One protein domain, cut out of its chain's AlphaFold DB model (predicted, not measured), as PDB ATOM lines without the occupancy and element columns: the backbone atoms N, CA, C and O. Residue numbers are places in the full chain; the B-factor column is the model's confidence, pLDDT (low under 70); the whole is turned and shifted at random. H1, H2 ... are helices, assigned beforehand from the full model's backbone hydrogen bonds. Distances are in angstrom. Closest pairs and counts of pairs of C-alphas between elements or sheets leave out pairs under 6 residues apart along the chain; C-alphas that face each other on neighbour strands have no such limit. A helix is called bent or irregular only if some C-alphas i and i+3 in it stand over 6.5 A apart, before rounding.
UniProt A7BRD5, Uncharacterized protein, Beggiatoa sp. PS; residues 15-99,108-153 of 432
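Overview. This is residues 15 to 99 and 108 to 153 of the 432 residues of an uncharacterized protein of Beggiatoa sp. PS (UniProt A7BRD5). A long helix, H4, runs beside an up-and-down bundle of three helices, H1, H2 and H3, each running against the one before it. H5 runs back beside H4 and meets it near one end, short H6 and H7 pack on H4, H7 also on H3, and residues 94 to 99 of H4 stick out. The printed part has 131 residues with seven named helices, H1 to H7 in order, and no named strand: all helix. It is compact, with a radius of gyration of the C-alphas of 14.4 A, and spans 46 by 31 by 31 A.

Arrangement. The hub is shared by H4, residues 72 to 99, and H3, residues 53 to 67, which touch four helices each. They form a helical hairpin: residues 63 to 67 touch residues 74 to 75, with Leu 67 and Ala 75 the closest C-alphas at 5.9 A, a shallow tilt of 18 degrees, opposite ways. H5, residues 108 to 124, touches H4 with residues 123 to 124 alone, at residues 77 to 81; the closest C-alphas, Gly 81 and Phe 123, are 5.2 A apart. H6, residues 143 to 146, touches H4, the closest C-alphas being Ala 86 and Tyr 145 at 5.0 A. H7, residues 148 to 152, touches H3, the closest C-alphas being Arg 64 and Met 152 at 4.4 A, and touches H4, with Ile 79 and Pro 149 closest at 5.0 A. H1, residues 15 to 30, touches H3, with Thr 22 and Gly 62 the closest C-alphas at 4.0 A, a shallow tilt of 27 degrees, the same way. H2, residues 34 to 48, forms a hairpin with H1, closest at C-alphas 21 and 47, 6.2 A. H1 and H4 are apart. Every O i to N i+4 pair is within hydrogen-bond range in H2, H3, H4 and H5; H1 has 6 of 12, H7 0 of 1 but 2 of 2 O i to N i+3 pairs, and H6 is too short for an O i to N i+4 pair.

Along the chain. H4 is 40.0 A long, from C-alpha 72 at (15.041, -22.512, -113.844) to C-alpha 99 at (0.288, -23.153, -76.688). H5 measures 24.5 A, H1 23.8 A, H2 20.9 A, H3 19.7 A, H7 7.0 A and H6 5.4 A. H1 begins at (31.174, -28.232, -92.221); it is irregular, with C-alphas 22 and 25 7.4 A apart, and has a kink of 49 degrees near residue 24.

Size, cuts and confidence. The C-alphas of Ser 32 and Gln 98, the two farthest apart, are 46.7 A apart. Residues 100 to 107 are not printed, and C-alphas 99 and 108 are 10.2 A apart across this cut. The link from H5 to H6, residues 125 to 142, is long. Mean pLDDT of the printed part is 86.4; residues 15, 93 to 99 and 130 to 134 are under 70.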
ATOM      1  N   ASP A  15      30.696 -28.802 -90.947       57.25
ATOM      2  CA  ASP A  15      31.174 -28.232 -92.221       57.25
ATOM      3  C   ASP A  15      30.697 -29.056 -93.440       57.25
ATOM      4  O   ASP A  15      30.236 -28.523 -94.447       57.25
ATOM      5  N   GLY A  16      30.661 -30.388 -93.298       79.38
ATOM      6  CA  GLY A  16      30.223 -31.286 -94.370       79.38
ATOM      7  C   GLY A  16      28.751 -31.129 -94.770       79.38
ATOM      8  O   GLY A  16      28.435 -31.230 -95.948       79.38
ATOM      9  N   VAL A  17      27.838 -30.852 -93.832       85.25
ATOM     10  CA  VAL A  17      26.393 -30.784 -94.143       85.25
ATOM     11  C   VAL A  17      26.058 -29.530 -94.947       85.25
ATOM     12  O   VAL A  17      25.276 -29.604 -95.891       85.25
ATOM     13  N   ALA A  18      26.663 -28.389 -94.605       88.19
ATOM     14  CA  ALA A  18      26.511 -27.165 -95.384       88.19
ATOM     15  C   ALA A  18      27.128 -27.329 -96.783       88.19
ATOM     16  O   ALA A  18      26.462 -27.037 -97.771       88.19
ATOM     17  N   ALA A  19      28.336 -27.896 -96.875       89.06
ATOM     18  CA  ALA A  19      28.977 -28.173 -98.158       89.06
ATOM     19  C   ALA A  19      28.135 -29.107 -99.049       89.06
ATOM     20  O   ALA A  19      27.952 -28.829-100.233       89.06
ATOM     21  N   ILE A  20      27.566 -30.176 -98.477       92.12
ATOM     22  CA  ILE A  20      26.650 -31.076 -99.193       92.12
ATOM     23  C   ILE A  20      25.423 -30.304 -99.676       92.12
ATOM     24  O   ILE A  20      25.054 -30.440-100.838       92.12
ATOM     25  N   ALA A  21      24.823 -29.470 -98.819       94.19
ATOM     26  CA  ALA A  21      23.638 -28.684 -99.150       94.19
ATOM     27  C   ALA A  21      23.844 -27.775-100.375       94.19
ATOM     28  O   ALA A  21      22.938 -27.652-101.198       94.19
ATOM     29  N   THR A  22      25.039 -27.202-100.534       95.56
ATOM     30  CA  THR A  22      25.406 -26.384-101.701       95.56
ATOM     31  C   THR A  22      25.448 -27.179-103.005       95.56
ATOM     32  O   THR A  22      25.066 -26.655-104.048       95.56
ATOM     33  N   VAL A  23      25.879 -28.442-102.973       95.56
ATOM     34  CA  VAL A  23      26.085 -29.242-104.194       95.56
ATOM     35  C   VAL A  23      24.899 -30.134-104.569       95.56
ATOM     36  O   VAL A  23      24.906 -30.687-105.664       95.56
ATOM     37  N   ILE A  24      23.855 -30.243-103.730       94.88
ATOM     38  CA  ILE A  24      22.653 -31.057-104.029       94.88
ATOM     39  C   ILE A  24      22.080 -30.778-105.430       94.88
ATOM     40  O   ILE A  24      21.761 -31.747-106.120       94.88
ATOM     41  N   PRO A  25      21.967 -29.520-105.911       96.19
ATOM     42  CA  PRO A  25      21.411 -29.268-107.241       96.19
ATOM     43  C   PRO A  25      22.191 -29.920-108.390       96.19
ATOM     44  O   PRO A  25      21.602 -30.198-109.430       96.19
ATOM     45  N   ILE A  26      23.486 -30.205-108.206       95.44
ATOM     46  CA  ILE A  26      24.322 -30.899-109.197       95.44
ATOM     47  C   ILE A  26      23.857 -32.351-109.372       95.44
ATOM     48  O   ILE A  26      23.975 -32.908-110.461       95.44
ATOM     49  N   PHE A  27      23.265 -32.969-108.345       94.31
ATOM     50  CA  PHE A  27      22.771 -34.345-108.443       94.31
ATOM     51  C   PHE A  27      21.649 -34.528-109.466       94.31
ATOM     52  O   PHE A  27      21.478 -35.640-109.951       94.31
ATOM     53  N   LEU A  28      20.964 -33.456-109.881       92.12
ATOM     54  CA  LEU A  28      19.996 -33.526-110.979       92.12
ATOM     55  C   LEU A  28      20.627 -33.987-112.303       92.12
ATOM     56  O   LEU A  28      19.931 -34.600-113.114       92.12
ATOM     57  N   ASP A  29      21.929 -33.758-112.498       91.44
ATOM     58  CA  ASP A  29      22.671 -34.182-113.693       91.44
ATOM     59  C   ASP A  29      22.875 -35.709-113.742       91.44
ATOM     60  O   ASP A  29      23.137 -36.270-114.803       91.44
ATOM     61  N   PHE A  30      22.743 -36.387-112.596       91.25
ATOM     62  CA  PHE A  30      22.966 -37.828-112.439       91.25
ATOM     63  C   PHE A  30      21.670 -38.623-112.248       91.25
ATOM     64  O   PHE A  30      21.727 -39.828-112.020       91.25
ATOM     65  N   THR A  31      20.515 -37.963-112.336       90.06
ATOM     66  CA  THR A  31      19.199 -38.600-112.176       90.06
ATOM     67  C   THR A  31      18.514 -38.767-113.523       90.06
ATOM     68  O   THR A  31      18.352 -37.794-114.265       90.06
ATOM     69  N   SER A  32      18.115 -40.004-113.825       82.62
ATOM     70  CA  SER A  32      17.522 -40.366-115.123       82.62
ATOM     71  C   SER A  32      16.008 -40.545-115.030       82.62
ATOM     72  O   SER A  32      15.298 -40.284-115.998       82.62
ATOM     73  N   GLU A  33      15.522 -40.976-113.865       88.12
ATOM     74  CA  GLU A  33      14.116 -41.289-113.615       88.12
ATOM     75  C   GLU A  33      13.405 -40.146-112.873       88.12
ATOM     76  O   GLU A  33      14.009 -39.430-112.067       88.12
ATOM     77  N   ASP A  34      12.103 -39.979-113.122       87.31
ATOM     78  CA  ASP A  34      11.299 -38.919-112.495       87.31
ATOM     79  C   ASP A  34      11.252 -39.053-110.963       87.31
ATOM     80  O   ASP A  34      11.303 -38.043-110.255       87.31
ATOM     81  N   ASP A  35      11.251 -40.284-110.446       90.44
ATOM     82  CA  ASP A  35      11.269 -40.568-109.008       90.44
ATOM     83  C   ASP A  35      12.597 -40.142-108.356       90.44
ATOM     84  O   ASP A  35      12.606 -39.520-107.290       90.44
ATOM     85  N   GLU A  36      13.733 -40.390-109.016       91.38
ATOM     86  CA  GLU A  36      15.050 -39.949-108.540       91.38
ATOM     87  C   GLU A  36      15.156 -38.419-108.538       91.38
ATOM     88  O   GLU A  36      15.610 -37.815-107.560       91.38
ATOM     89  N   ARG A  37      14.676 -37.772-109.609       91.88
ATOM     90  CA  ARG A  37      14.606 -36.307-109.694       91.88
ATOM     91  C   ARG A  37      13.738 -35.744-108.574       91.88
ATOM     92  O   ARG A  37      14.120 -34.758-107.941       91.88
ATOM     93  N   PHE A  38      12.593 -36.367-108.296       91.88
ATOM     94  CA  PHE A  38      11.710 -35.971-107.202       91.88
ATOM     95  C   PHE A  38      12.404 -36.081-105.836       91.88
ATOM     96  O   PHE A  38      12.319 -35.150-105.030       91.88
ATOM     97  N   LEU A  39      13.159 -37.157-105.588       92.88
ATOM     98  CA  LEU A  39      13.944 -37.319-104.359       92.88
ATOM     99  C   LEU A  39      14.999 -36.218-104.200       92.88
ATOM    100  O   LEU A  39      15.102 -35.629-103.121       92.88
ATOM    101  N   VAL A  40      15.733 -35.874-105.264       94.50
ATOM    102  CA  VAL A  40      16.704 -34.764-105.228       94.50
ATOM    103  C   VAL A  40      16.006 -33.437-104.923       94.50
ATOM    104  O   VAL A  40      16.456 -32.685-104.055       94.50
ATOM    105  N   LYS A  41      14.856 -33.161-105.552       95.44
ATOM    106  CA  LYS A  41      14.054 -31.964-105.252       95.44
ATOM    107  C   LYS A  41      13.579 -31.939-103.791       95.44
ATOM    108  O   LYS A  41      13.635 -30.886-103.152       95.44
ATOM    109  N   LYS A  42      13.196 -33.088-103.220       94.50
ATOM    110  CA  LYS A  42      12.829 -33.227-101.796       94.50
ATOM    111  C   LYS A  42      14.016 -32.982-100.862       94.50
ATOM    112  O   LYS A  42      13.841 -32.334 -99.826       94.50
ATOM    113  N   LEU A  43      15.225 -33.408-101.231       95.00
ATOM    114  CA  LEU A  43      16.449 -33.087-100.487       95.00
ATOM    115  C   LEU A  43      16.738 -31.582-100.502       95.00
ATOM    116  O   LEU A  43      17.011 -31.007 -99.448       95.00
ATOM    117  N   ILE A  44      16.598 -30.929-101.660       96.25
ATOM    118  CA  ILE A  44      16.742 -29.471-101.791       96.25
ATOM    119  C   ILE A  44      15.742 -28.750-100.879       96.25
ATOM    120  O   ILE A  44      16.144 -27.941-100.041       96.25
ATOM    121  N   ALA A  45      14.451 -29.086-100.973       95.88
ATOM    122  CA  ALA A  45      13.412 -28.503-100.124       95.88
ATOM    123  C   ALA A  45      13.693 -28.733 -98.628       95.88
ATOM    124  O   ALA A  45      13.487 -27.843 -97.800       95.88
ATOM    125  N   THR A  46      14.226 -29.900 -98.264       93.69
ATOM    126  CA  THR A  46      14.612 -30.221 -96.883       93.69
ATOM    127  C   THR A  46      15.760 -29.343 -96.391       93.69
ATOM    128  O   THR A  46      15.677 -28.812 -95.282       93.69
ATOM    129  N   ALA A  47      16.794 -29.144 -97.211       95.50
ATOM    130  CA  ALA A  47      17.932 -28.292 -96.877       95.50
ATOM    131  C   ALA A  47      17.528 -26.811 -96.758       95.50
ATOM    132  O   ALA A  47      17.909 -26.135 -95.803       95.50
ATOM    133  N   LEU A  48      16.677 -26.327 -97.667       95.31
ATOM    134  CA  LEU A  48      16.149 -24.959 -97.665       95.31
ATOM    135  C   LEU A  48      15.224 -24.655 -96.477       95.31
ATOM    136  O   LEU A  48      15.140 -23.515 -96.025       95.31
ATOM    137  N   THR A  49      14.565 -25.677 -95.933       92.69
ATOM    138  CA  THR A  49      13.679 -25.580 -94.759       92.69
ATOM    139  C   THR A  49      14.339 -26.086 -93.472       92.69
ATOM    140  O   THR A  49      13.673 -26.311 -92.460       92.69
ATOM    141  N   HIS A  50      15.653 -26.304 -93.489       90.88
ATOM    142  CA  HIS A  50      16.382 -26.871 -92.361       90.88
ATOM    143  C   HIS A  50      16.413 -25.908 -91.160       90.88
ATOM    144  O   HIS A  50      16.426 -24.694 -91.334       90.88
ATOM    145  N   VAL A  51      16.464 -26.420 -89.924       86.00
ATOM    146  CA  VAL A  51      16.487 -25.576 -88.707       86.00
ATOM    147  C   VAL A  51      17.780 -24.757 -88.579       86.00
ATOM    148  O   VAL A  51      17.757 -23.606 -88.146       86.00
ATOM    149  N   ASN A  52      18.905 -25.325 -89.018       87.69
ATOM    150  CA  ASN A  52      20.207 -24.658 -89.047       87.69
ATOM    151  C   ASN A  52      20.293 -23.663 -90.216       87.69
ATOM    152  O   ASN A  52      20.207 -24.059 -91.378       87.69
ATOM    153  N   GLU A  53      20.520 -22.391 -89.890       87.94
ATOM    154  CA  GLU A  53      20.663 -21.281 -90.837       87.94
ATOM    155  C   GLU A  53      21.785 -21.499 -91.861       87.94
ATOM    156  O   GLU A  53      21.600 -21.203 -93.038       87.94
ATOM    157  N   ASN A  54      22.926 -22.059 -91.449       89.62
ATOM    158  CA  ASN A  54      24.063 -22.260 -92.349       89.62
ATOM    159  C   ASN A  54      23.732 -23.264 -93.457       89.62
ATOM    160  O   ASN A  54      24.113 -23.045 -94.600       89.62
ATOM    161  N   VAL A  55      22.971 -24.317 -93.141       93.19
ATOM    162  CA  VAL A  55      22.506 -25.297 -94.138       93.19
ATOM    163  C   VAL A  55      21.544 -24.639 -95.126       93.19
ATOM    164  O   VAL A  55      21.686 -24.839 -96.329       93.19
ATOM    165  N   ARG A  56      20.615 -23.801 -94.642       93.75
ATOM    166  CA  ARG A  56      19.682 -23.071 -95.516       93.75
ATOM    167  C   ARG A  56      20.408 -22.124 -96.462       93.75
ATOM    168  O   ARG A  56      20.100 -22.095 -97.648       93.75
ATOM    169  N   HIS A  57      21.361 -21.352 -95.944       93.12
ATOM    170  CA  HIS A  57      22.115 -20.393 -96.748       93.12
ATOM    171  C   HIS A  57      23.011 -21.100 -97.760       93.12
ATOM    172  O   HIS A  57      23.001 -20.724 -98.925       93.12
ATOM    173  N   ALA A  58      23.704 -22.164 -97.349       94.12
ATOM    174  CA  ALA A  58      24.532 -22.967 -98.237       94.12
ATOM    175  C   ALA A  58      23.704 -23.622 -99.358       94.12
ATOM    176  O   ALA A  58      24.100 -23.568-100.521       94.12
ATOM    177  N   ALA A  59      22.520 -24.157 -99.032       96.94
ATOM    178  CA  ALA A  59      21.569 -24.648-100.026       96.94
ATOM    179  C   ALA A  59      21.115 -23.536-100.977       96.94
ATOM    180  O   ALA A  59      21.154 -23.720-102.187       96.94
ATOM    181  N   ALA A  60      20.731 -22.369-100.453       96.81
ATOM    182  CA  ALA A  60      20.292 -21.234-101.260       96.81
ATOM    183  C   ALA A  60      21.388 -20.714-102.208       96.81
ATOM    184  O   ALA A  60      21.105 -20.393-103.360       96.81
ATOM    185  N   GLU A  61      22.643 -20.680-101.760       95.25
ATOM    186  CA  GLU A  61      23.795 -20.388-102.620       95.25
ATOM    187  C   GLU A  61      23.976 -21.458-103.701       95.25
ATOM    188  O   GLU A  61      24.184 -21.114-104.863       95.25
ATOM    189  N   GLY A  62      23.795 -22.735-103.355       96.38
ATOM    190  CA  GLY A  62      23.785 -23.836-104.315       96.38
ATOM    191  C   GLY A  62      22.714 -23.687-105.399       96.38
ATOM    192  O   GLY A  62      22.980 -23.933-106.575       96.38
ATOM    193  N   ILE A  63      21.513 -23.227-105.035       97.69
ATOM    194  CA  ILE A  63      20.450 -22.908-106.003       97.69
ATOM    195  C   ILE A  63      20.920 -21.834-106.981       97.69
ATOM    196  O   ILE A  63      20.805 -22.025-108.192       97.69
ATOM    197  N   ARG A  64      21.495 -20.741-106.464       96.62
ATOM    198  CA  ARG A  64      22.020 -19.648-107.288       96.62
ATOM    199  C   ARG A  64      23.094 -20.125-108.262       96.62
ATOM    200  O   ARG A  64      23.053 -19.761-109.431       96.62
ATOM    201  N   GLU A  65      24.061 -20.897-107.773       95.50
ATOM    202  CA  GLU A  65      25.231 -21.304-108.557       95.50
ATOM    203  C   GLU A  65      24.927 -22.411-109.565       95.50
ATOM    204  O   GLU A  65      25.462 -22.397-110.673       95.50
ATOM    205  N   TYR A  66      24.067 -23.366-109.202       96.44
ATOM    206  CA  TYR A  66      23.919 -24.600-109.967       96.44
ATOM    207  C   TYR A  66      22.513 -24.792-110.544       96.44
ATOM    208  O   TYR A  66      22.394 -25.232-111.690       96.44
ATOM    209  N   LEU A  67      21.443 -24.467-109.810       96.56
ATOM    210  CA  LEU A  67      20.096 -24.884-110.215       96.56
ATOM    211  C   LEU A  67      19.530 -24.077-111.388       96.56
ATOM    212  O   LEU A  67      18.901 -24.665-112.259       96.56
ATOM    213  N   TRP A  68      19.791 -22.769-111.467       96.44
ATOM    214  CA  TRP A  68      19.237 -21.914-112.532       96.44
ATOM    215  C   TRP A  68      19.587 -22.366-113.950       96.44
ATOM    216  O   TRP A  68      18.780 -22.229-114.859       96.44
ATOM    217  N   SER A  69      20.777 -22.939-114.138       94.06
ATOM    218  CA  SER A  69      21.206 -23.489-115.433       94.06
ATOM    219  C   SER A  69      20.606 -24.864-115.763       94.06
ATOM    220  O   SER A  69      20.721 -25.320-116.897       94.06
ATOM    221  N   ARG A  70      19.996 -25.535-114.775       93.75
ATOM    222  CA  ARG A  70      19.528 -26.930-114.849       93.75
ATOM    223  C   ARG A  70      18.008 -27.044-114.878       93.75
ATOM    224  O   ARG A  70      17.466 -27.842-115.637       93.75
ATOM    225  N   ASP A  71      17.335 -26.290-114.018       94.38
ATOM    226  CA  ASP A  71      15.879 -26.269-113.860       94.38
ATOM    227  C   ASP A  71      15.483 -24.899-113.283       94.38
ATOM    228  O   ASP A  71      15.317 -24.725-112.074       94.38
ATOM    229  N   ASP A  72      15.397 -23.899-114.162       94.25
ATOM    230  CA  ASP A  72      15.041 -22.512-113.844       94.25
ATOM    231  C   ASP A  72      13.657 -22.400-113.189       94.25
ATOM    232  O   ASP A  72      13.481 -21.690-112.197       94.25
ATOM    233  N   LYS A  73      12.685 -23.178-113.675       93.62
ATOM    234  CA  LYS A  73      11.343 -23.275-113.091       93.62
ATOM    235  C   LYS A  73      11.402 -23.766-111.652       93.62
ATOM    236  O   LYS A  73      10.764 -23.186-110.775       93.62
ATOM    237  N   PHE A  74      12.169 -24.823-111.381       94.94
ATOM    238  CA  PHE A  74      12.317 -25.307-110.015       94.94
ATOM    239  C   PHE A  74      13.133 -24.348-109.137       94.94
ATOM    240  O   PHE A  74      12.821 -24.217-107.954       94.94
ATOM    241  N   ALA A  75      14.114 -23.629-109.689       95.88
ATOM    242  CA  ALA A  75      14.830 -22.577-108.965       95.88
ATOM    243  C   ALA A  75      13.880 -21.456-108.511       95.88
ATOM    244  O   ALA A  75      13.893 -21.081-107.334       95.88
ATOM    245  N   GLN A  76      12.986 -21.001-109.392       94.12
ATOM    246  CA  GLN A  76      11.941 -20.042-109.033       94.12
ATOM    247  C   GLN A  76      10.974 -20.615-107.984       94.12
ATOM    248  O   GLN A  76      10.646 -19.950-106.999       94.12
ATOM    249  N   ASN A  77      10.571 -21.881-108.124       93.44
ATOM    250  CA  ASN A  77       9.736 -22.549-107.122       93.44
ATOM    251  C   ASN A  77      10.430 -22.645-105.756       93.44
ATOM    252  O   ASN A  77       9.760 -22.554-104.731       93.44
ATOM    253  N   CYS A  78      11.760 -22.776-105.713       95.31
ATOM    254  CA  CYS A  78      12.513 -22.758-104.460       95.31
ATOM    255  C   CYS A  78      12.407 -21.404-103.748       95.31
ATOM    256  O   CYS A  78      12.219 -21.374-102.530       95.31
ATOM    257  N   ILE A  79      12.468 -20.293-104.490       93.81
ATOM    258  CA  ILE A  79      12.252 -18.945-103.943       93.81
ATOM    259  C   ILE A  79      10.849 -18.849-103.333       93.81
ATOM    260  O   ILE A  79      10.710 -18.522-102.151       93.81
ATOM    261  N   ASN A  80       9.823 -19.208-104.107       91.94
ATOM    262  CA  ASN A  80       8.425 -19.141-103.673       91.94
ATOM    263  C   ASN A  80       8.149 -20.034-102.463       91.94
ATOM    264  O   ASN A  80       7.530 -19.606-101.489       91.94
ATOM    265  N   GLY A  81       8.646 -21.268-102.495       92.50
ATOM    266  CA  GLY A  81       8.457 -22.231-101.424       92.50
ATOM    267  C   GLY A  81       9.133 -21.799-100.123       92.50
ATOM    268  O   GLY A  81       8.570 -22.002 -99.047       92.50
ATOM    269  N   VAL A  82      10.310 -21.162-100.178       93.50
ATOM    270  CA  VAL A  82      10.969 -20.651 -98.964       93.50
ATOM    271  C   VAL A  82      10.270 -19.410 -98.416       93.50
ATOM    272  O   VAL A  82      10.178 -19.265 -97.195       93.50
ATOM    273  N   LEU A  83       9.719 -18.548 -99.273       90.94
ATOM    274  CA  LEU A  83       8.871 -17.439 -98.824       90.94
ATOM    275  C   LEU A  83       7.607 -17.951 -98.127       90.94
ATOM    276  O   LEU A  83       7.325 -17.550 -96.995       90.94
ATOM    277  N   ALA A  84       6.914 -18.918 -98.733       90.44
ATOM    278  CA  ALA A  84       5.782 -19.593 -98.108       90.44
ATOM    279  C   ALA A  84       6.184 -20.253 -96.776       90.44
ATOM    280  O   ALA A  84       5.448 -20.173 -95.792       90.44
ATOM    281  N   TYR A  85       7.389 -20.827 -96.698       90.81
ATOM    282  CA  TYR A  85       7.894 -21.430 -95.467       90.81
ATOM    283  C   TYR A  85       8.182 -20.395 -94.375       90.81
ATOM    284  O   TYR A  85       7.943 -20.646 -93.192       90.81
ATOM    285  N   ALA A  86       8.673 -19.212 -94.747       90.31
ATOM    286  CA  ALA A  86       8.890 -18.118 -93.808       90.31
ATOM    287  C   ALA A  86       7.566 -17.623 -93.197       90.31
ATOM    288  O   ALA A  86       7.530 -17.327 -91.999       90.31
ATOM    289  N   ARG A  87       6.479 -17.593 -93.983       88.31
ATOM    290  CA  ARG A  87       5.113 -17.318 -93.501       88.31
ATOM    291  C   ARG A  87       4.594 -18.444 -92.609       88.31
ATOM    292  O   ARG A  87       4.128 -18.191 -91.500       88.31
ATOM    293  N   PHE A  88       4.754 -19.690 -93.051       87.38
ATOM    294  CA  PHE A  88       4.401 -20.883 -92.282       87.38
ATOM    295  C   PHE A  88       5.027 -20.859 -90.878       87.38
ATOM    296  O   PHE A  88       4.324 -20.975 -89.878       87.38
ATOM    297  N   LYS A  89       6.339 -20.603 -90.783       86.50
ATOM    298  CA  LYS A  89       7.049 -20.514 -89.498       86.50
ATOM    299  C   LYS A  89       6.578 -19.368 -88.617       86.50
ATOM    300  O   LYS A  89       6.561 -19.533 -87.400       86.50
ATOM    301  N   GLN A  90       6.220 -18.229 -89.205       84.94
ATOM    302  CA  GLN A  90       5.693 -17.093 -88.454       84.94
ATOM    303  C   GLN A  90       4.361 -17.448 -87.782       84.94
ATOM    304  O   GLN A  90       4.204 -17.220 -86.582       84.94
ATOM    305  N   ASN A  91       3.451 -18.078 -88.529       81.31
ATOM    306  CA  ASN A  91       2.154 -18.518 -88.017       81.31
ATOM    307  C   ASN A  91       2.317 -19.572 -86.915       81.31
ATOM    308  O   ASN A  91       1.787 -19.401 -85.819       81.31
ATOM    309  N   THR A  92       3.139 -20.602 -87.139       75.25
ATOM    310  CA  THR A  92       3.341 -21.641 -86.119       75.25
ATOM    311  C   THR A  92       4.078 -21.120 -84.885       75.25
ATOM    312  O   THR A  92       3.852 -21.603 -83.782       75.25
ATOM    313  N   GLN A  93       4.967 -20.129 -85.014       67.69
ATOM    314  CA  GLN A  93       5.598 -19.504 -83.847       67.69
ATOM    315  C   GLN A  93       4.573 -18.750 -82.991       67.69
ATOM    316  O   GLN A  93       4.671 -18.775 -81.763       67.69
ATOM    317  N   PHE A  94       3.607 -18.086 -83.624       57.38
ATOM    318  CA  PHE A  94       2.512 -17.416 -82.932       57.38
ATOM    319  C   PHE A  94       1.619 -18.428 -82.198       57.38
ATOM    320  O   PHE A  94       1.376 -18.272 -81.003       57.38
ATOM    321  N   GLU A  95       1.235 -19.513 -82.872       58.72
ATOM    322  CA  GLU A  95       0.451 -20.614 -82.293       58.72
ATOM    323  C   GLU A  95       1.200 -21.308 -81.142       58.72
ATOM    324  O   GLU A  95       0.658 -21.475 -80.054       58.72
ATOM    325  N   ASN A  96       2.486 -21.620 -81.318       58.91
ATOM    326  CA  ASN A  96       3.299 -22.270 -80.288       58.91
ATOM    327  C   ASN A  96       3.552 -21.375 -79.071       58.91
ATOM    328  O   ASN A  96       3.674 -21.895 -77.970       58.91
ATOM    329  N   ARG A  97       3.623 -20.044 -79.224       55.41
ATOM    330  CA  ARG A  97       3.703 -19.118 -78.077       55.41
ATOM    331  C   ARG A  97       2.399 -19.074 -77.283       55.41
ATOM    332  O   ARG A  97       2.449 -18.914 -76.067       55.41
ATOM    333  N   GLN A  98       1.251 -19.220 -77.946       55.47
ATOM    334  CA  GLN A  98      -0.035 -19.365 -77.259       55.47
ATOM    335  C   GLN A  98      -0.139 -20.727 -76.559       55.47
ATOM    336  O   GLN A  98      -0.611 -20.797 -75.426       55.47
ATOM    337  N   ASN A  99       0.384 -21.783 -77.189       52.91
ATOM    338  CA  ASN A  99       0.288 -23.153 -76.688       52.91
ATOM    339  C   ASN A  99       1.383 -23.538 -75.678       52.91
ATOM    340  O   ASN A  99       1.148 -24.425 -74.872       52.91
ATOM    341  N   GLU A 108       1.858 -33.565 -80.198       71.12
ATOM    342  CA  GLU A 108       1.891 -32.266 -80.883       71.12
ATOM    343  C   GLU A 108       3.178 -32.100 -81.692       71.12
ATOM    344  O   GLU A 108       3.157 -31.541 -82.790       71.12
ATOM    345  N   HIS A 109       4.290 -32.653 -81.198       70.81
ATOM    346  CA  HIS A 109       5.550 -32.670 -81.930       70.81
ATOM    347  C   HIS A 109       5.473 -33.548 -83.187       70.81
ATOM    348  O   HIS A 109       5.909 -33.124 -84.257       70.81
ATOM    349  N   GLU A 110       4.870 -34.736 -83.101       76.38
ATOM    350  CA  GLU A 110       4.672 -35.607 -84.268       76.38
ATOM    351  C   GLU A 110       3.735 -34.983 -85.309       76.38
ATOM    352  O   GLU A 110       4.050 -34.987 -86.501       76.38
ATOM    353  N   LYS A 111       2.625 -34.368 -84.873       79.94
ATOM    354  CA  LYS A 111       1.725 -33.615 -85.765       79.94
ATOM    355  C   LYS A 111       2.452 -32.469 -86.463       79.94
ATOM    356  O   LYS A 111       2.253 -32.248 -87.657       79.94
ATOM    357  N   TYR A 112       3.320 -31.762 -85.743       78.88
ATOM    358  CA  TYR A 112       4.135 -30.697 -86.315       78.88
ATOM    359  C   TYR A 112       5.090 -31.209 -87.402       78.88
ATOM    360  O   TYR A 112       5.174 -30.609 -88.476       78.88
ATOM    361  N   LEU A 113       5.777 -32.330 -87.156       79.12
ATOM    362  CA  LEU A 113       6.672 -32.948 -88.139       79.12
ATOM    363  C   LEU A 113       5.912 -33.405 -89.391       79.12
ATOM    364  O   LEU A 113       6.336 -33.091 -90.500       79.12
ATOM    365  N   GLN A 114       4.750 -34.046 -89.228       84.06
ATOM    366  CA  GLN A 114       3.888 -34.427 -90.355       84.06
ATOM    367  C   GLN A 114       3.443 -33.213 -91.173       84.06
ATOM    368  O   GLN A 114       3.447 -33.245 -92.404       84.06
ATOM    369  N   HIS A 115       3.084 -32.119 -90.502       84.69
ATOM    370  CA  HIS A 115       2.674 -30.895 -91.175       84.69
ATOM    371  C   HIS A 115       3.838 -30.248 -91.943       84.69
ATOM    372  O   HIS A 115       3.660 -29.784 -93.071       84.69
ATOM    373  N   GLN A 116       5.051 -30.292 -91.382       84.56
ATOM    374  CA  GLN A 116       6.266 -29.839 -92.057       84.56
ATOM    375  C   GLN A 116       6.624 -30.705 -93.276       84.56
ATOM    376  O   GLN A 116       7.064 -30.166 -94.295       84.56
ATOM    377  N   ASP A 117       6.444 -32.021 -93.200       86.38
ATOM    378  CA  ASP A 117       6.717 -32.919 -94.323       86.38
ATOM    379  C   ASP A 117       5.682 -32.766 -95.441       86.38
ATOM    380  O   ASP A 117       6.069 -32.661 -96.605       86.38
ATOM    381  N   ASN A 118       4.398 -32.610 -95.102       89.00
ATOM    382  CA  ASN A 118       3.362 -32.268 -96.078       89.00
ATOM    383  C   ASN A 118       3.669 -30.931 -96.775       89.00
ATOM    384  O   ASN A 118       3.607 -30.833 -97.997       89.00
ATOM    385  N   PHE A 119       4.101 -29.913 -96.019       90.62
ATOM    386  CA  PHE A 119       4.533 -28.639 -96.601       90.62
ATOM    387  C   PHE A 119       5.674 -28.830 -97.613       90.62
ATOM    388  O   PHE A 119       5.661 -28.239 -98.692       90.62
ATOM    389  N   ARG A 120       6.672 -29.664 -97.295       89.94
ATOM    390  CA  ARG A 120       7.798 -29.949 -98.203       89.94
ATOM    391  C   ARG A 120       7.359 -30.685 -99.464       89.94
ATOM    392  O   ARG A 120       7.939 -30.457-100.520       89.94
ATOM    393  N   GLU A 121       6.349 -31.542 -99.389       89.75
ATOM    394  CA  GLU A 121       5.797 -32.195-100.579       89.75
ATOM    395  C   GLU A 121       5.079 -31.191-101.484       89.75
ATOM    396  O   GLU A 121       5.354 -31.151-102.685       89.75
ATOM    397  N   GLN A 122       4.274 -30.295-100.908       89.94
ATOM    398  CA  GLN A 122       3.653 -29.183-101.640       89.94
ATOM    399  C   GLN A 122       4.701 -28.239-102.256       89.94
ATOM    400  O   GLN A 122       4.550 -27.794-103.396       89.94
ATOM    401  N   PHE A 123       5.799 -27.986-101.533       90.81
ATOM    402  CA  PHE A 123       6.943 -27.201-102.006       90.81
ATOM    403  C   PHE A 123       7.536 -27.815-103.271       90.81
ATOM    404  O   PHE A 123       7.701 -27.126-104.276       90.81
ATOM    405  N   VAL A 124       7.865 -29.111-103.234       90.06
ATOM    406  CA  VAL A 124       8.498 -29.809-104.365       90.06
ATOM    407  C   VAL A 124       7.580 -29.835-105.584       90.06
ATOM    408  O   VAL A 124       8.050 -29.688-106.712       90.06
ATOM    409  N   GLN A 125       6.275 -29.969-105.356       89.06
ATOM    410  CA  GLN A 125       5.255 -29.946-106.403       89.06
ATOM    411  C   GLN A 125       5.002 -28.544-106.984       89.06
ATOM    412  O   GLN A 125       4.238 -28.419-107.937       89.06
ATOM    413  N   GLY A 126       5.641 -27.494-106.454       85.44
ATOM    414  CA  GLY A 126       5.510 -26.130-106.971       85.44
ATOM    415  C   GLY A 126       4.134 -25.517-106.725       85.44
ATOM    416  O   GLY A 126       3.684 -24.690-107.512       85.44
ATOM    417  N   GLN A 127       3.450 -25.921-105.651       86.81
ATOM    418  CA  GLN A 127       2.097 -25.439-105.347       86.81
ATOM    419  C   GLN A 127       2.063 -23.987-104.837       86.81
ATOM    420  O   GLN A 127       0.991 -23.397-104.738       86.81
ATOM    421  N   PHE A 128       3.220 -23.400-104.517       82.06
ATOM    422  CA  PHE A 128       3.337 -22.021-104.047       82.06
ATOM    423  C   PHE A 128       3.663 -21.083-105.215       82.06
ATOM    424  O   PHE A 128       4.762 -21.136-105.773       82.06
ATOM    425  N   ILE A 129       2.716 -20.212-105.574       72.56
ATOM    426  CA  ILE A 129       2.842 -19.261-106.688       72.56
ATOM    427  C   ILE A 129       3.105 -17.850-106.141       72.56
ATOM    428  O   ILE A 129       2.492 -17.430-105.163       72.56
ATOM    429  N   SER A 130       4.004 -17.104-106.793       59.22
ATOM    430  CA  SER A 130       4.471 -15.772-106.371       59.22
ATOM    431  C   SER A 130       3.349 -14.739-106.196       59.22
ATOM    432  O   SER A 130       3.443 -13.895-105.311       59.22
ATOM    433  N   ASN A 131       2.267 -14.831-106.977       53.38
ATOM    434  CA  ASN A 131       1.137 -13.892-106.917       53.38
ATOM    435  C   ASN A 131       0.296 -14.006-105.630       53.38
ATOM    436  O   ASN A 131      -0.410 -13.057-105.295       53.38
ATOM    437  N   ASP A 132       0.384 -15.129-104.911       51.72
ATOM    438  CA  ASP A 132      -0.340 -15.355-103.649       51.72
ATOM    439  C   ASP A 132       0.478 -14.940-102.413       51.72
ATOM    440  O   ASP A 132       0.009 -15.018-101.270       51.72
ATOM    441  N   LEU A 133       1.717 -14.484-102.615       57.62
ATOM    442  CA  LEU A 133       2.564 -13.978-101.548       57.62
ATOM    443  C   LEU A 133       2.269 -12.487-101.355       57.62
ATOM    444  O   LEU A 133       2.812 -11.620-102.034       57.62
ATOM    445  N   GLU A 134       1.371 -12.200-100.408       63.44
ATOM    446  CA  GLU A 134       1.181 -10.866 -99.828       63.44
ATOM    447  C   GLU A 134       2.531 -10.185 -99.548       63.44
ATOM    448  O   GLU A 134       3.512 -10.853 -99.208       63.44
ATOM    449  N   LYS A 135       2.555  -8.846 -99.624       73.88
ATOM    450  CA  LYS A 135       3.734  -8.014 -99.345       73.88
ATOM    451  C   LYS A 135       4.543  -8.567 -98.163       73.88
ATOM    452  O   LYS A 135       4.010  -8.767 -97.065       73.88
ATOM    453  N   ILE A 136       5.837  -8.804 -98.384       81.81
ATOM    454  CA  ILE A 136       6.710  -9.384 -97.362       81.81
ATOM    455  C   ILE A 136       6.883  -8.348 -96.249       81.81
ATOM    456  O   ILE A 136       7.307  -7.217 -96.483       81.81
ATOM    457  N   THR A 137       6.540  -8.724 -95.018       82.12
ATOM    458  CA  THR A 137       6.720  -7.885 -93.827       82.12
ATOM    459  C   THR A 137       7.197  -8.730 -92.651       82.12
ATOM    460  O   THR A 137       7.020  -9.948 -92.631       82.12
ATOM    461  N   LEU A 138       7.742  -8.074 -91.624       78.88
ATOM    462  CA  LEU A 138       8.132  -8.729 -90.367       78.88
ATOM    463  C   LEU A 138       6.939  -9.249 -89.547       78.88
ATOM    464  O   LEU A 138       7.134 -10.016 -88.609       78.88
ATOM    465  N   GLN A 139       5.714  -8.821 -89.870       79.00
ATOM    466  CA  GLN A 139       4.496  -9.320 -89.226       79.00
ATOM    467  C   GLN A 139       4.047 -10.640 -89.854       79.00
ATOM    468  O   GLN A 139       3.644 -11.554 -89.141       79.00
ATOM    469  N   THR A 140       4.146 -10.736 -91.182       81.31
ATOM    470  CA  THR A 140       3.660 -11.882 -91.956       81.31
ATOM    471  C   THR A 140       4.707 -12.976 -92.139       81.31
ATOM    472  O   THR A 140       4.339 -14.123 -92.369       81.31
ATOM    473  N   HIS A 141       6.001 -12.661 -92.019       86.06
ATOM    474  CA  HIS A 141       7.078 -13.610 -92.287       86.06
ATOM    475  C   HIS A 141       8.163 -13.605 -91.211       86.06
ATOM    476  O   HIS A 141       8.559 -12.562 -90.687       86.06
ATOM    477  N   ASN A 142       8.715 -14.788 -90.939       84.94
ATOM    478  CA  ASN A 142       9.794 -14.941 -89.977       84.94
ATOM    479  C   ASN A 142      11.136 -14.456 -90.558       84.94
ATOM    480  O   ASN A 142      11.643 -14.994 -91.549       84.94
ATOM    481  N   LEU A 143      11.755 -13.485 -89.878       79.88
ATOM    482  CA  LEU A 143      13.000 -12.826 -90.288       79.88
ATOM    483  C   LEU A 143      14.168 -13.792 -90.580       79.88
ATOM    484  O   LEU A 143      14.988 -13.520 -91.454       79.88
ATOM    485  N   GLN A 144      14.260 -14.926 -89.880       80.56
ATOM    486  CA  GLN A 144      15.362 -15.882 -90.066       80.56
ATOM    487  C   GLN A 144      15.269 -16.683 -91.371       80.56
ATOM    488  O   GLN A 144      16.245 -17.329 -91.765       80.56
ATOM    489  N   TYR A 145      14.101 -16.678 -92.021       87.12
ATOM    490  CA  TYR A 145      13.838 -17.448 -93.236       87.12
ATOM    491  C   TYR A 145      13.679 -16.554 -94.471       87.12
ATOM    492  O   TYR A 145      14.095 -16.968 -95.550       87.12
ATOM    493  N   ILE A 146      13.201 -15.307 -94.328       86.00
ATOM    494  CA  ILE A 146      13.039 -14.375 -95.468       86.00
ATOM    495  C   ILE A 146      14.352 -13.985 -96.151       86.00
ATOM    496  O   ILE A 146      14.339 -13.482 -97.270       86.00
ATOM    497  N   LEU A 147      15.494 -14.215 -95.497       87.56
ATOM    498  CA  LEU A 147      16.794 -13.916 -96.083       87.56
ATOM    499  C   LEU A 147      17.220 -14.958 -97.130       87.56
ATOM    500  O   LEU A 147      17.849 -14.605 -98.127       87.56
ATOM    501  N   SER A 148      16.872 -16.231 -96.922       91.94
ATOM    502  CA  SER A 148      17.305 -17.344 -97.782       91.94
ATOM    503  C   SER A 148      16.939 -17.157 -99.268       91.94
ATOM    504  O   SER A 148      17.820 -17.359-100.101       91.94
ATOM    505  N   PRO A 149      15.733 -16.680 -99.631       92.62
ATOM    506  CA  PRO A 149      15.380 -16.363-101.015       92.62
ATOM    507  C   PRO A 149      16.356 -15.399-101.709       92.62
ATOM    508  O   PRO A 149      16.725 -15.624-102.857       92.62
ATOM    509  N   SER A 150      16.861 -14.375-101.008       93.19
ATOM    510  CA  SER A 150      17.814 -13.414-101.595       93.19
ATOM    511  C   SER A 150      19.147 -14.052-102.012       93.19
ATOM    512  O   SER A 150      19.814 -13.577-102.934       93.19
ATOM    513  N   PHE A 151      19.536 -15.155-101.365       94.44
ATOM    514  CA  PHE A 151      20.751 -15.889-101.708       94.44
ATOM    515  C   PHE A 151      20.617 -16.714-102.983       94.44
ATOM    516  O   PHE A 151      21.647 -16.951-103.614       94.44
ATOM    517  N   MET A 152      19.388 -17.083-103.364       96.31
ATOM    518  CA  MET A 152      19.077 -17.903-104.542       96.31
ATOM    519  C   MET A 152      19.047 -17.107-105.842       96.31
ATOM    520  O   MET A 152      19.284 -17.679-106.901       96.31
ATOM    521  N   ILE A 153      18.743 -15.809-105.777       95.75
ATOM    522  CA  ILE A 153      18.606 -14.948-106.960       95.75
ATOM    523  C   ILE A 153      19.945 -14.886-107.714       95.75
ATOM    524  O   ILE A 153      20.965 -14.655-107.059       95.75
TER     525      ILE A 153